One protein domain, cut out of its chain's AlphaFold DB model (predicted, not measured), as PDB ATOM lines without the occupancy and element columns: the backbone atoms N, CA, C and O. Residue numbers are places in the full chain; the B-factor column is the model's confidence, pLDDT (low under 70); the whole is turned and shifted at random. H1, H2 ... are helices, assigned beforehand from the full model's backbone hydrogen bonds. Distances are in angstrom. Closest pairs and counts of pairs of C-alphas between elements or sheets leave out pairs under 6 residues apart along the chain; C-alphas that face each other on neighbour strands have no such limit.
ATOM      1  N   LEU A  12     190.028 102.423 195.193       82.75
ATOM      2  CA  LEU A  12     190.381 103.335 196.280       82.75
ATOM      3  C   LEU A  12     190.893 104.704 195.792       82.75
ATOM      4  O   LEU A  12     190.375 105.711 196.262       82.75
ATOM      5  N   PRO A  13     191.838 104.803 194.833       84.50
ATOM      6  CA  PRO A  13     192.201 106.081 194.218       84.50
ATOM      7  C   PRO A  13     191.033 106.861 193.605       84.50
ATOM      8  O   PRO A  13     190.963 108.079 193.759       84.50
ATOM      9  N   LEU A  14     190.115 106.173 192.918       86.00
ATOM     10  CA  LEU A  14     188.939 106.813 192.321       86.00
ATOM     11  C   LEU A  14     187.996 107.333 193.406       86.00
ATOM     12  O   LEU A  14     187.557 108.476 193.341       86.00
ATOM     13  N   LEU A  15     187.746 106.519 194.431       85.38
ATOM     14  CA  LEU A  15     186.924 106.894 195.573       85.38
ATOM     15  C   LEU A  15     187.530 108.058 196.361       85.38
ATOM     16  O   LEU A  15     186.811 108.975 196.738       85.38
ATOM     17  N   ARG A  16     188.855 108.071 196.534       83.25
ATOM     18  CA  ARG A  16     189.576 109.186 197.152       83.25
ATOM     19  C   ARG A  16     189.400 110.474 196.354       83.25
ATOM     20  O   ARG A  16     189.065 111.490 196.936       83.25
ATOM     21  N   SER A  17     189.543 110.411 195.032       84.19
ATOM     22  CA  SER A  17     189.351 111.582 194.163       84.19
ATOM     23  C   SER A  17     187.916 112.124 194.244       84.19
ATOM     24  O   SER A  17     187.698 113.331 194.213       84.19
ATOM     25  N   VAL A  18     186.925 111.232 194.369       85.19
ATOM     26  CA  VAL A  18     185.524 111.615 194.595       85.19
ATOM     27  C   VAL A  18     185.352 112.292 195.956       85.19
ATOM     28  O   VAL A  18     184.714 113.337 196.019       85.19
ATOM     29  N   LEU A  19     185.928 111.734 197.024       82.69
ATOM     30  CA  LEU A  19     185.866 112.315 198.369       82.69
ATOM     31  C   LEU A  19     186.552 113.687 198.437       82.69
ATOM     32  O   LEU A  19     185.958 114.612 198.972       82.69
ATOM     33  N   GLU A  20     187.736 113.839 197.839       83.00
ATOM     34  CA  GLU A  20     188.469 115.113 197.767       83.00
ATOM     35  C   GLU A  20     187.668 116.184 197.009       83.00
ATOM     36  O   GLU A  20     187.599 117.331 197.441       83.00
ATOM     37  N   SER A  21     187.000 115.811 195.909       83.12
ATOM     38  CA  SER A  21     186.083 116.719 195.205       83.12
ATOM     39  C   SER A  21     184.887 117.110 196.070       83.12
ATOM     40  O   SER A  21     184.499 118.271 196.063       83.12
ATOM     41  N   CYS A  22     184.298 116.169 196.811       78.56
ATOM     42  CA  CYS A  22     183.186 116.475 197.707       78.56
ATOM     43  C   CYS A  22     183.610 117.391 198.866       78.56
ATOM     44  O   CYS A  22     182.843 118.276 199.228       78.56
ATOM     45  N   GLU A  23     184.803 117.202 199.438       74.00
ATOM     46  CA  GLU A  23     185.346 118.089 200.478       74.00
ATOM     47  C   GLU A  23     185.563 119.503 199.943       74.00
ATOM     48  O   GLU A  23     185.093 120.455 200.558       74.00
ATOM     49  N   ALA A  24     186.174 119.636 198.763       72.88
ATOM     50  CA  ALA A  24     186.349 120.934 198.117       72.88
ATOM     51  C   ALA A  24     185.002 121.627 197.849       72.88
ATOM     52  O   ALA A  24     184.879 122.835 198.031       72.88
ATOM     53  N   ASP A  25     183.971 120.878 197.453       72.62
ATOM     54  CA  ASP A  25     182.635 121.442 197.253       72.62
ATOM     55  C   ASP A  25     181.992 121.887 198.576       72.62
ATOM     56  O   ASP A  25     181.343 122.925 198.603       72.62
ATOM     57  N   ILE A  26     182.182 121.138 199.670       67.94
ATOM     58  CA  ILE A  26     181.671 121.493 201.007       67.94
ATOM     59  C   ILE A  26     182.373 122.742 201.554       67.94
ATOM     60  O   ILE A  26     181.723 123.581 202.174       67.94
ATOM     61  N   GLU A  27     183.684 122.872 201.335       66.25
ATOM     62  CA  GLU A  27     184.459 124.050 201.744       66.25
ATOM     63  C   GLU A  27     184.027 125.312 200.986       66.25
ATOM     64  O   GLU A  27     183.994 126.392 201.570       66.25
ATOM     65  N   ASN A  28     183.658 125.174 199.708       65.62
ATOM     66  CA  ASN A  28     183.251 126.296 198.860       65.62
ATOM     67  C   ASN A  28     181.737 126.578 198.880       65.62
ATOM     68  O   ASN A  28     181.318 127.660 198.481       65.62
ATOM     69  N   ASN A  29     180.908 125.620 199.304       56.81
ATOM     70  CA  ASN A  29     179.453 125.743 199.338       56.81
ATOM     71  C   ASN A  29     178.867 124.855 200.453       56.81
ATOM     72  O   ASN A  29     178.809 123.628 200.343       56.81
ATOM     73  N   ALA A  30     178.412 125.475 201.545       51.16
ATOM     74  CA  ALA A  30     178.089 124.788 202.803       51.16
ATOM     75  C   ALA A  30     176.940 123.754 202.717       51.16
ATOM     76  O   ALA A  30     176.865 122.858 203.569       51.16
ATOM     77  N   TYR A  31     176.075 123.857 201.703       49.19
ATOM     78  CA  TYR A  31     174.771 123.183 201.668       49.19
ATOM     79  C   TYR A  31     174.644 122.003 200.690       49.19
ATOM     80  O   TYR A  31     173.820 121.119 200.906       49.19
ATOM     81  N   THR A  32     175.448 121.911 199.629       50.53
ATOM     82  CA  THR A  32     175.017 121.148 198.436       50.53
ATOM     83  C   THR A  32     175.630 119.759 198.229       50.53
ATOM     84  O   THR A  32     175.222 119.072 197.295       50.53
ATOM     85  N   ASN A  33     176.554 119.274 199.073       61.78
ATOM     86  CA  ASN A  33     177.205 117.968 198.824       61.78
ATOM     87  C   ASN A  33     177.324 116.982 199.990       61.78
ATOM     88  O   ASN A  33     177.980 115.943 199.851       61.78
ATOM     89  N   ASP A  34     176.623 117.229 201.094       68.44
ATOM     90  CA  ASP A  34     176.664 116.348 202.266       68.44
ATOM     91  C   ASP A  34     176.162 114.922 201.954       68.44
ATOM     92  O   ASP A  34     176.776 113.937 202.367       68.44
ATOM     93  N   GLU A  35     175.113 114.773 201.134       78.44
ATOM     94  CA  GLU A  35     174.611 113.447 200.754       78.44
ATOM     95  C   GLU A  35     175.584 112.652 199.881       78.44
ATOM     96  O   GLU A  35     175.768 111.451 200.089       78.44
ATOM     97  N   THR A  36     176.209 113.292 198.889       79.06
ATOM     98  CA  THR A  36     177.162 112.604 198.004       79.06
ATOM     99  C   THR A  36     178.393 112.171 198.793       79.06
ATOM    100  O   THR A  36     178.890 111.061 198.601       79.06
ATOM    101  N   PHE A  37     178.838 113.008 199.733       80.25
ATOM    102  CA  PHE A  37     179.921 112.687 200.653       80.25
ATOM    103  C   PHE A  37     179.565 111.504 201.571       80.25
ATOM    104  O   PHE A  37     180.310 110.525 201.626       80.25
ATOM    105  N   LYS A  38     178.379 111.514 202.199       81.75
ATOM    106  CA  LYS A  38     177.862 110.386 203.000       81.75
ATOM    107  C   LYS A  38     177.769 109.089 202.190       81.75
ATOM    108  O   LYS A  38     178.173 108.029 202.668       81.75
ATOM    109  N   ARG A  39     177.282 109.157 200.945       86.44
ATOM    110  CA  ARG A  39     177.223 107.999 200.033       86.44
ATOM    111  C   ARG A  39     178.623 107.473 199.707       86.44
ATOM    112  O   ARG A  39     178.822 106.262 199.744       86.44
ATOM    113  N   ALA A  40     179.589 108.356 199.454       84.38
ATOM    114  CA  ALA A  40     180.973 107.973 199.184       84.38
ATOM    115  C   ALA A  40     181.640 107.273 200.379       84.38
ATOM    116  O   ALA A  40     182.317 106.261 200.193       84.38
ATOM    117  N   LEU A  41     181.381 107.735 201.603       82.25
ATOM    118  CA  LEU A  41     181.831 107.050 202.818       82.25
ATOM    119  C   LEU A  41     181.163 105.681 202.988       82.25
ATOM    120  O   LEU A  41     181.841 104.700 203.270       82.25
ATOM    121  N   SER A  42     179.861 105.573 202.714       85.44
ATOM    122  CA  SER A  42     179.175 104.277 202.731       85.44
ATOM    123  C   SER A  42     179.776 103.285 201.723       85.44
ATOM    124  O   SER A  42     179.923 102.102 202.033       85.44
ATOM    125  N   TRP A  43     180.170 103.737 200.525       88.12
ATOM    126  CA  TRP A  43     180.862 102.874 199.559       88.12
ATOM    127  C   TRP A  43     182.222 102.416 200.076       88.12
ATOM    128  O   TRP A  43     182.566 101.247 199.898       88.12
ATOM    129  N   LEU A  44     182.968 103.309 200.731       84.56
ATOM    130  CA  LEU A  44     184.238 102.972 201.366       84.56
ATOM    131  C   LEU A  44     184.047 101.868 202.411       84.56
ATOM    132  O   LEU A  44     184.774 100.879 202.366       84.56
ATOM    133  N   ASP A  45     183.058 101.991 203.294       82.62
ATOM    134  CA  ASP A  45     182.793 100.999 204.342       82.62
ATOM    135  C   ASP A  45     182.470  99.618 203.755       82.62
ATOM    136  O   ASP A  45     183.036  98.606 204.176       82.62
ATOM    137  N   VAL A  46     181.611  99.566 202.729       84.69
ATOM    138  CA  VAL A  46     181.263  98.311 202.037       84.69
ATOM    139  C   VAL A  46     182.498  97.684 201.386       84.69
ATOM    140  O   VAL A  46     182.747  96.486 201.548       84.69
ATOM    141  N   MET A  47     183.299  98.494 200.690       84.62
ATOM    142  CA  MET A  47     184.525  98.048 200.032       84.62
ATOM    143  C   MET A  47     185.577  97.550 201.034       84.62
ATOM    144  O   MET A  47     186.195  96.510 200.806       84.62
ATOM    145  N   MET A  48     185.767  98.254 202.153       81.88
ATOM    146  CA  MET A  48     186.719  97.898 203.214       81.88
ATOM    147  C   MET A  48     186.277  96.678 204.031       81.88
ATOM    148  O   MET A  48     187.117  95.995 204.624       81.88
ATOM    149  N   ALA A  49     184.978  96.363 204.023       81.12
ATOM    150  CA  ALA A  49     184.438  95.100 204.517       81.12
ATOM    151  C   ALA A  49     184.674  93.919 203.551       81.12
ATOM    152  O   ALA A  49     184.263  92.798 203.852       81.12
ATOM    153  N   GLY A  50     185.305  94.150 202.391       80.38
ATOM    154  CA  GLY A  50     185.572  93.131 201.374       80.38
ATOM    155  C   GLY A  50     184.337  92.711 200.582       80.38
ATOM    156  O   GLY A  50     184.361  91.687 199.901       80.38
ATOM    157  N   LYS A  51     183.246  93.479 200.671       86.00
ATOM    158  CA  LYS A  51     181.998  93.191 199.964       86.00
ATOM    159  C   LYS A  51     181.950  93.959 198.640       86.00
ATOM    160  O   LYS A  51     182.441  95.089 198.567       86.00
ATOM    161  N   PRO A  52     181.347  93.383 197.587       89.69
ATOM    162  CA  PRO A  52     181.047  94.137 196.382       89.69
ATOM    163  C   PRO A  52     179.979  95.194 196.672       89.69
ATOM    164  O   PRO A  52     179.048  94.955 197.445       89.69
ATOM    165  N   LEU A  53     180.086  96.350 196.016       90.19
ATOM    166  CA  LEU A  53     178.999  97.325 196.001       90.19
ATOM    167  C   LEU A  53     177.735  96.707 195.392       90.19
ATOM    168  O   LEU A  53     177.806  95.958 194.414       90.19
ATOM    169  N   SER A  54     176.569  97.072 195.928       91.94
ATOM    170  CA  SER A  54     175.293  96.712 195.304       91.94
ATOM    171  C   SER A  54     175.160  97.362 193.917       91.94
ATOM    172  O   SER A  54     175.781  98.398 193.672       91.94
ATOM    173  N   PRO A  55     174.317  96.841 193.005       91.38
ATOM    174  CA  PRO A  55     174.165  97.409 191.659       91.38
ATOM    175  C   PRO A  55     173.821  98.908 191.660       91.38
ATOM    176  O   PRO A  55     174.370  99.694 190.883       91.38
ATOM    177  N   ARG A  56     172.968  99.331 192.602       90.81
ATOM    178  CA  ARG A  56     172.607 100.742 192.793       90.81
ATOM    179  C   ARG A  56     173.795 101.572 193.287       90.81
ATOM    180  O   ARG A  56     174.021 102.671 192.790       90.81
ATOM    181  N   GLN A  57     174.567 101.053 194.243       91.31
ATOM    182  CA  GLN A  57     175.775 101.722 194.738       91.31
ATOM    183  C   GLN A  57     176.847 101.823 193.649       91.31
ATOM    184  O   GLN A  57     177.443 102.883 193.492       91.31
ATOM    185  N   ALA A  58     177.052 100.762 192.868       90.81
ATOM    186  CA  ALA A  58     178.011 100.728 191.772       90.81
ATOM    187  C   ALA A  58     177.676 101.767 190.692       90.81
ATOM    188  O   ALA A  58     178.559 102.513 190.278       90.81
ATOM    189  N   THR A  59     176.400 101.878 190.307       92.00
ATOM    190  CA  THR A  59     175.932 102.889 189.341       92.00
ATOM    191  C   THR A  59     176.207 104.303 189.850       92.00
ATOM    192  O   THR A  59     176.886 105.085 189.187       92.00
ATOM    193  N   ASN A  60     175.784 104.604 191.083       91.69
ATOM    194  CA  ASN A  60     175.994 105.921 191.686       91.69
ATOM    195  C   ASN A  60     177.481 106.271 191.847       91.69
ATOM    196  O   ASN A  60     177.875 107.431 191.700       91.69
ATOM    197  N   PHE A  61     178.312 105.276 192.158       91.50
ATOM    198  CA  PHE A  61     179.751 105.456 192.267       91.50
ATOM    199  C   PHE A  61     180.384 105.753 190.903       91.50
ATOM    200  O   PHE A  61     181.138 106.717 190.791       91.50
ATOM    201  N   ILE A  62     180.039 104.997 189.855       92.31
ATOM    202  CA  ILE A  62     180.507 105.255 188.483       92.31
ATOM    203  C   ILE A  62     180.090 106.657 188.030       92.31
ATOM    204  O   ILE A  62     180.923 107.400 187.510       92.31
ATOM    205  N   ASP A  63     178.842 107.055 188.274       91.81
ATOM    206  CA  ASP A  63     178.361 108.394 187.927       91.81
ATOM    207  C   ASP A  63     179.108 109.492 188.689       91.81
ATOM    208  O   ASP A  63     179.451 110.528 188.117       91.81
ATOM    209  N   SER A  64     179.435 109.253 189.961       89.81
ATOM    210  CA  SER A  64     180.252 110.179 190.751       89.81
ATOM    211  C   SER A  64     181.671 110.285 190.200       89.81
ATOM    212  O   SER A  64     182.206 111.388 190.105       89.81
ATOM    213  N   VAL A  65     182.262 109.172 189.757       90.62
ATOM    214  CA  VAL A  65     183.574 109.171 189.098       90.62
ATOM    215  C   VAL A  65     183.534 109.977 187.800       90.62
ATOM    216  O   VAL A  65     184.410 110.812 187.588       90.62
ATOM    217  N   ARG A  66     182.509 109.789 186.959       91.75
ATOM    218  CA  ARG A  66     182.353 110.536 185.699       91.75
ATOM    219  C   ARG A  66     182.266 112.041 185.914       91.75
ATOM    220  O   ARG A  66     182.877 112.795 185.164       91.75
ATOM    221  N   LYS A  67     181.503 112.460 186.925       88.19
ATOM    222  CA  LYS A  67     181.240 113.875 187.216       88.19
ATOM    223  C   LYS A  67     182.417 114.572 187.896       88.19
ATOM    224  O   LYS A  67     182.652 115.744 187.632       88.19
ATOM    225  N   ARG A  68     183.132 113.871 188.782       85.94
ATOM    226  CA  ARG A  68     184.062 114.499 189.738       85.94
ATOM    227  C   ARG A  68     185.532 114.223 189.456       85.94
ATOM    228  O   ARG A  68     186.393 114.999 189.857       85.94
ATOM    229  N   VAL A  69     185.852 113.130 188.764       86.06
ATOM    230  CA  VAL A  69     187.244 112.762 188.489       86.06
ATOM    231  C   VAL A  69     187.656 113.297 187.122       86.06
ATOM    232  O   VAL A  69     187.120 112.905 186.082       86.06
ATOM    233  N   ARG A  70     188.653 114.188 187.114       85.00
ATOM    234  CA  ARG A  70     189.184 114.788 185.881       85.00
ATOM    235  C   ARG A  70     189.620 113.704 184.888       85.00
ATOM    236  O   ARG A  70     190.310 112.750 185.242       85.00
ATOM    237  N   GLY A  71     189.201 113.854 183.630       85.56
ATOM    238  CA  GLY A  71     189.532 112.919 182.548       85.56
ATOM    239  C   GLY A  71     188.776 111.581 182.583       85.56
ATOM    240  O   GLY A  71     189.143 110.665 181.850       85.56
ATOM    241  N   LYS A  72     187.735 111.438 183.420       88.00
ATOM    242  CA  LYS A  72     186.931 110.204 183.540       88.00
ATOM    243  C   LYS A  72     185.471 110.349 183.103       88.00
ATOM    244  O   LYS A  72     184.680 109.458 183.389       88.00
ATOM    245  N   ALA A  73     185.123 111.385 182.341       87.69
ATOM    246  CA  ALA A  73     183.753 111.622 181.865       87.69
ATOM    247  C   ALA A  73     183.119 110.405 181.151       87.69
ATOM    248  O   ALA A  73     181.949 110.104 181.365       87.69
ATOM    249  N   ASN A  74     183.918 109.648 180.389       89.12
ATOM    250  CA  ASN A  74     183.474 108.456 179.652       89.12
ATOM    251  C   ASN A  74     183.783 107.133 180.379       89.12
ATOM    252  O   ASN A  74     183.818 106.074 179.759       89.12
ATOM    253  N   PHE A  75     184.078 107.166 181.682       88.25
ATOM    254  CA  PHE A  75     184.412 105.962 182.443       88.25
ATOM    255  C   PHE A  75     183.213 105.009 182.521       88.25
ATOM    256  O   PHE A  75     182.117 105.422 182.879       88.25
ATOM    257  N   SER A  76     183.391 103.728 182.220       88.44
ATOM    258  CA  SER A  76     182.345 102.711 182.364       88.44
ATOM    259  C   SER A  76     182.921 101.441 182.964       88.44
ATOM    260  O   SER A  76     184.075 101.094 182.707       88.44
ATOM    261  N   TRP A  77     182.105 100.734 183.737       87.88
ATOM    262  CA  TRP A  77     182.473  99.455 184.314       87.88
ATOM    263  C   TRP A  77     181.241  98.572 184.447       87.88
ATOM    264  O   TRP A  77     180.221  99.022 184.964       87.88
ATOM    265  N   ASN A  78     181.360  97.325 183.998       83.19
ATOM    266  CA  ASN A  78     180.253  96.365 183.983       83.19
ATOM    267  C   ASN A  78     180.468  95.200 184.965       83.19
ATOM    268  O   ASN A  78     179.584  94.367 185.134       83.19
ATOM    269  N   GLY A  79     181.639  95.126 185.605       84.56
ATOM    270  CA  GLY A  79     181.974  94.081 186.568       84.56
ATOM    271  C   GLY A  79     181.603  94.439 188.013       84.56
ATOM    272  O   GLY A  79     181.199  95.567 188.312       84.56
ATOM    273  N   PRO A  80     181.810  93.512 188.961       85.00
ATOM    274  CA  PRO A  80     181.681  93.819 190.379       85.00
ATOM    275  C   PRO A  80     182.714  94.874 190.800       85.00
ATOM    276  O   PRO A  80     183.884  94.823 190.413       85.00
ATOM    277  N   ILE A  81     182.273  95.833 191.613       87.62
ATOM    278  CA  ILE A  81     183.143  96.832 192.238       87.62
ATOM    279  C   ILE A  81     183.432  96.352 193.656       87.62
ATOM    280  O   ILE A  81     182.627  96.547 194.564       87.62
ATOM    281  N   ALA A  82     184.563  95.676 193.821       85.38
ATOM    282  CA  ALA A  82     185.033  95.137 195.091       85.38
ATOM    283  C   ALA A  82     186.549  95.314 195.205       85.38
ATOM    284  O   ALA A  82     187.261  95.326 194.196       85.38
ATOM    285  N   LEU A  83     187.045  95.424 196.436       82.06
ATOM    286  CA  LEU A  83     188.478  95.390 196.700       82.06
ATOM    287  C   LEU A  83     188.962  93.950 196.787       82.06
ATOM    288  O   LEU A  83     188.328  93.092 197.396       82.06
ATOM    289  N   THR A  84     190.129  93.699 196.210       80.75
ATOM    290  CA  THR A  84     190.855  92.451 196.446       80.75
ATOM    291  C   THR A  84     191.444  92.440 197.856       80.75
ATOM    292  O   THR A  84     191.747  93.491 198.424       80.75
ATOM    293  N   GLN A  85     191.680  91.247 198.406       76.19
ATOM    294  CA  GLN A  85     192.300  91.090 199.725       76.19
ATOM    295  C   GLN A  85     193.638  91.834 199.837       76.19
ATOM    296  O   GLN A  85     193.866  92.554 200.804       76.19
ATOM    297  N   LYS A  86     194.464  91.769 198.787       77.50
ATOM    298  CA  LYS A  86     195.731  92.502 198.710       77.50
ATOM    299  C   LYS A  86     195.542  94.022 198.777       77.50
ATOM    300  O   LYS A  86     196.257  94.694 199.506       77.50
ATOM    301  N   GLN A  87     194.551  94.566 198.066       76.88
ATOM    302  CA  GLN A  87     194.241  96.000 198.122       76.88
ATOM    303  C   GLN A  87     193.749  96.432 199.509       76.88
ATOM    304  O   GLN A  87     194.080  97.529 199.952       76.88
ATOM    305  N   MET A  88     192.986  95.583 200.202       75.25
ATOM    306  CA  MET A  88     192.559  95.860 201.576       75.25
ATOM    307  C   MET A  88     193.736  95.846 202.556       75.25
ATOM    308  O   MET A  88     193.819  96.713 203.422       75.25
ATOM    309  N   GLU A  89     194.652  94.885 202.428       72.69
ATOM    310  CA  GLU A  89     195.858  94.800 203.260       72.69
ATOM    311  C   GLU A  89     196.805  95.983 203.029       72.69
ATOM    312  O   GLU A  89     197.352  96.528 203.990       72.69
ATOM    313  N   ASP A  90     196.967  96.404 201.774       71.50
ATOM    314  CA  ASP A  90     197.772  97.570 201.410       71.50
ATOM    315  C   ASP A  90     197.155  98.869 201.961       71.50
ATOM    316  O   ASP A  90     197.873  99.701 202.515       71.50
ATOM    317  N   GLU A  91     195.828  99.035 201.898       69.62
ATOM    318  CA  GLU A  91     195.174 100.255 202.391       69.62
ATOM    319  C   GLU A  91     195.059 100.297 203.921       69.62
ATOM    320  O   GLU A  91     195.240 101.358 204.509       69.62
ATOM    321  N   ARG A  92     194.854  99.160 204.603       66.31
ATOM    322  CA  ARG A  92     194.883  99.103 206.083       66.31
ATOM    323  C   ARG A  92     196.224  99.567 206.658       66.31
ATOM    324  O   ARG A  92     196.265 100.083 207.771       66.31
ATOM    325  N   LYS A  93     197.316  99.405 205.905       58.06
ATOM    326  CA  LYS A  93     198.648  99.913 206.272       58.06
ATOM    327  C   LYS A  93     198.783 101.423 206.042       58.06
ATOM    328  O   LYS A  93     199.598 102.070 206.700       58.06
ATOM    329  N   PHE A  94     197.985 102.008 205.150       53.75
ATOM    330  CA  PHE A  94     197.978 103.440 204.868       53.75
ATOM    331  C   PHE A  94     196.946 104.176 205.740       53.75
ATOM    332  O   PHE A  94     195.766 104.261 205.416       53.75
ATOM    333  N   LYS A  95     197.420 104.865 206.791       53.00
ATOM    334  CA  LYS A  95     196.644 105.794 207.657       53.00
ATOM    335  C   LYS A  95     195.943 106.957 206.921       53.00
ATOM    336  O   LYS A  95     195.385 107.855 207.540       53.00
TER     337      LYS A  95
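This is residues 12 to 95 of the 208 residues of an uncharacterized protein of Novosphingobium sp. TCA1 (UniProt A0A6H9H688). Two long helices, H1 and H2, lie side by side as a helical hairpin, and a third, H3, crosses one side of it at a steep angle to both. The short helix H4 sits by the open end of the hairpin, away from the turn between H1 and H2, and a long unnamed stretch, residues 69 to 84, leads to it from H3. The printed part has 84 residues with four named helices, in the order H1, H2, H3, H4, and no named strand; the class is all helix. It is compact, with a radius of gyration of the C-alphas of 12.9 A, and the C-alphas span 37 by 30 by 22 A along their three main axes.

H1, residues 12 to 28, is the longest helix by residues; it begins at C-alpha 12 at (190.381, 103.335, 196.280) and measures 24.2 A from first to last C-alpha. A tight link of 5 residues leads to H2, residues 34 to 48, 21.0 A long. A short link of 6 residues leads to H3, residues 55 to 68, 19.8 A long, which begins at C-alpha 55 at (174.165, 97.409, 191.659). H4, residues 85 to 93, spans 12.7 A and ends at C-alpha 93 at (198.648, 99.913, 206.272).

H1 and H2 form a hairpin: they touch and run opposite ways at a shallow tilt of 21 degrees, and their closest C-alphas, those of Cys 22 and Phe 37, are 5.8 A apart. H1, with residues 14 to 21 alone, touches residues 64 to 68 of H3. The closest C-alphas there are those of Val 18 and Arg 68, 5.8 A apart, and the two helices run the same way at a steep tilt of 61 degrees. H2 and H3 only just touch, with 3 pairs of C-alphas within 8 A, through residues 40 to 43 of H2 and 57 to 61 of H3. Their closest C-alphas, those of Trp 43 and Gln 57, are 7.1 A apart, and they run opposite ways at a steep tilt of 59 degrees. H4 is close to H2 but not clearly touching, with the C-alphas of Met 48 and Met 88 the closest at 6.4 A. H1 and H4 are only just apart, with their closest C-alphas at 8.4 A; H3 and H4 are apart. In H1, H2, H3 and H4 every O i to N i+4 pair is within hydrogen-bond range.

The two C-alphas farthest apart are those of Tyr 31 and Lys 86, at 37.3 A. The printed part has no cut. The link from H3 to H4 is long, with 16 residues, and their C-alphas lie 10 to 16 A from the mean of all C-alphas. The mean pLDDT of the printed part is 80.4; it is under 70 in residues 26 to 34 and 91 to 95 of this predicted model.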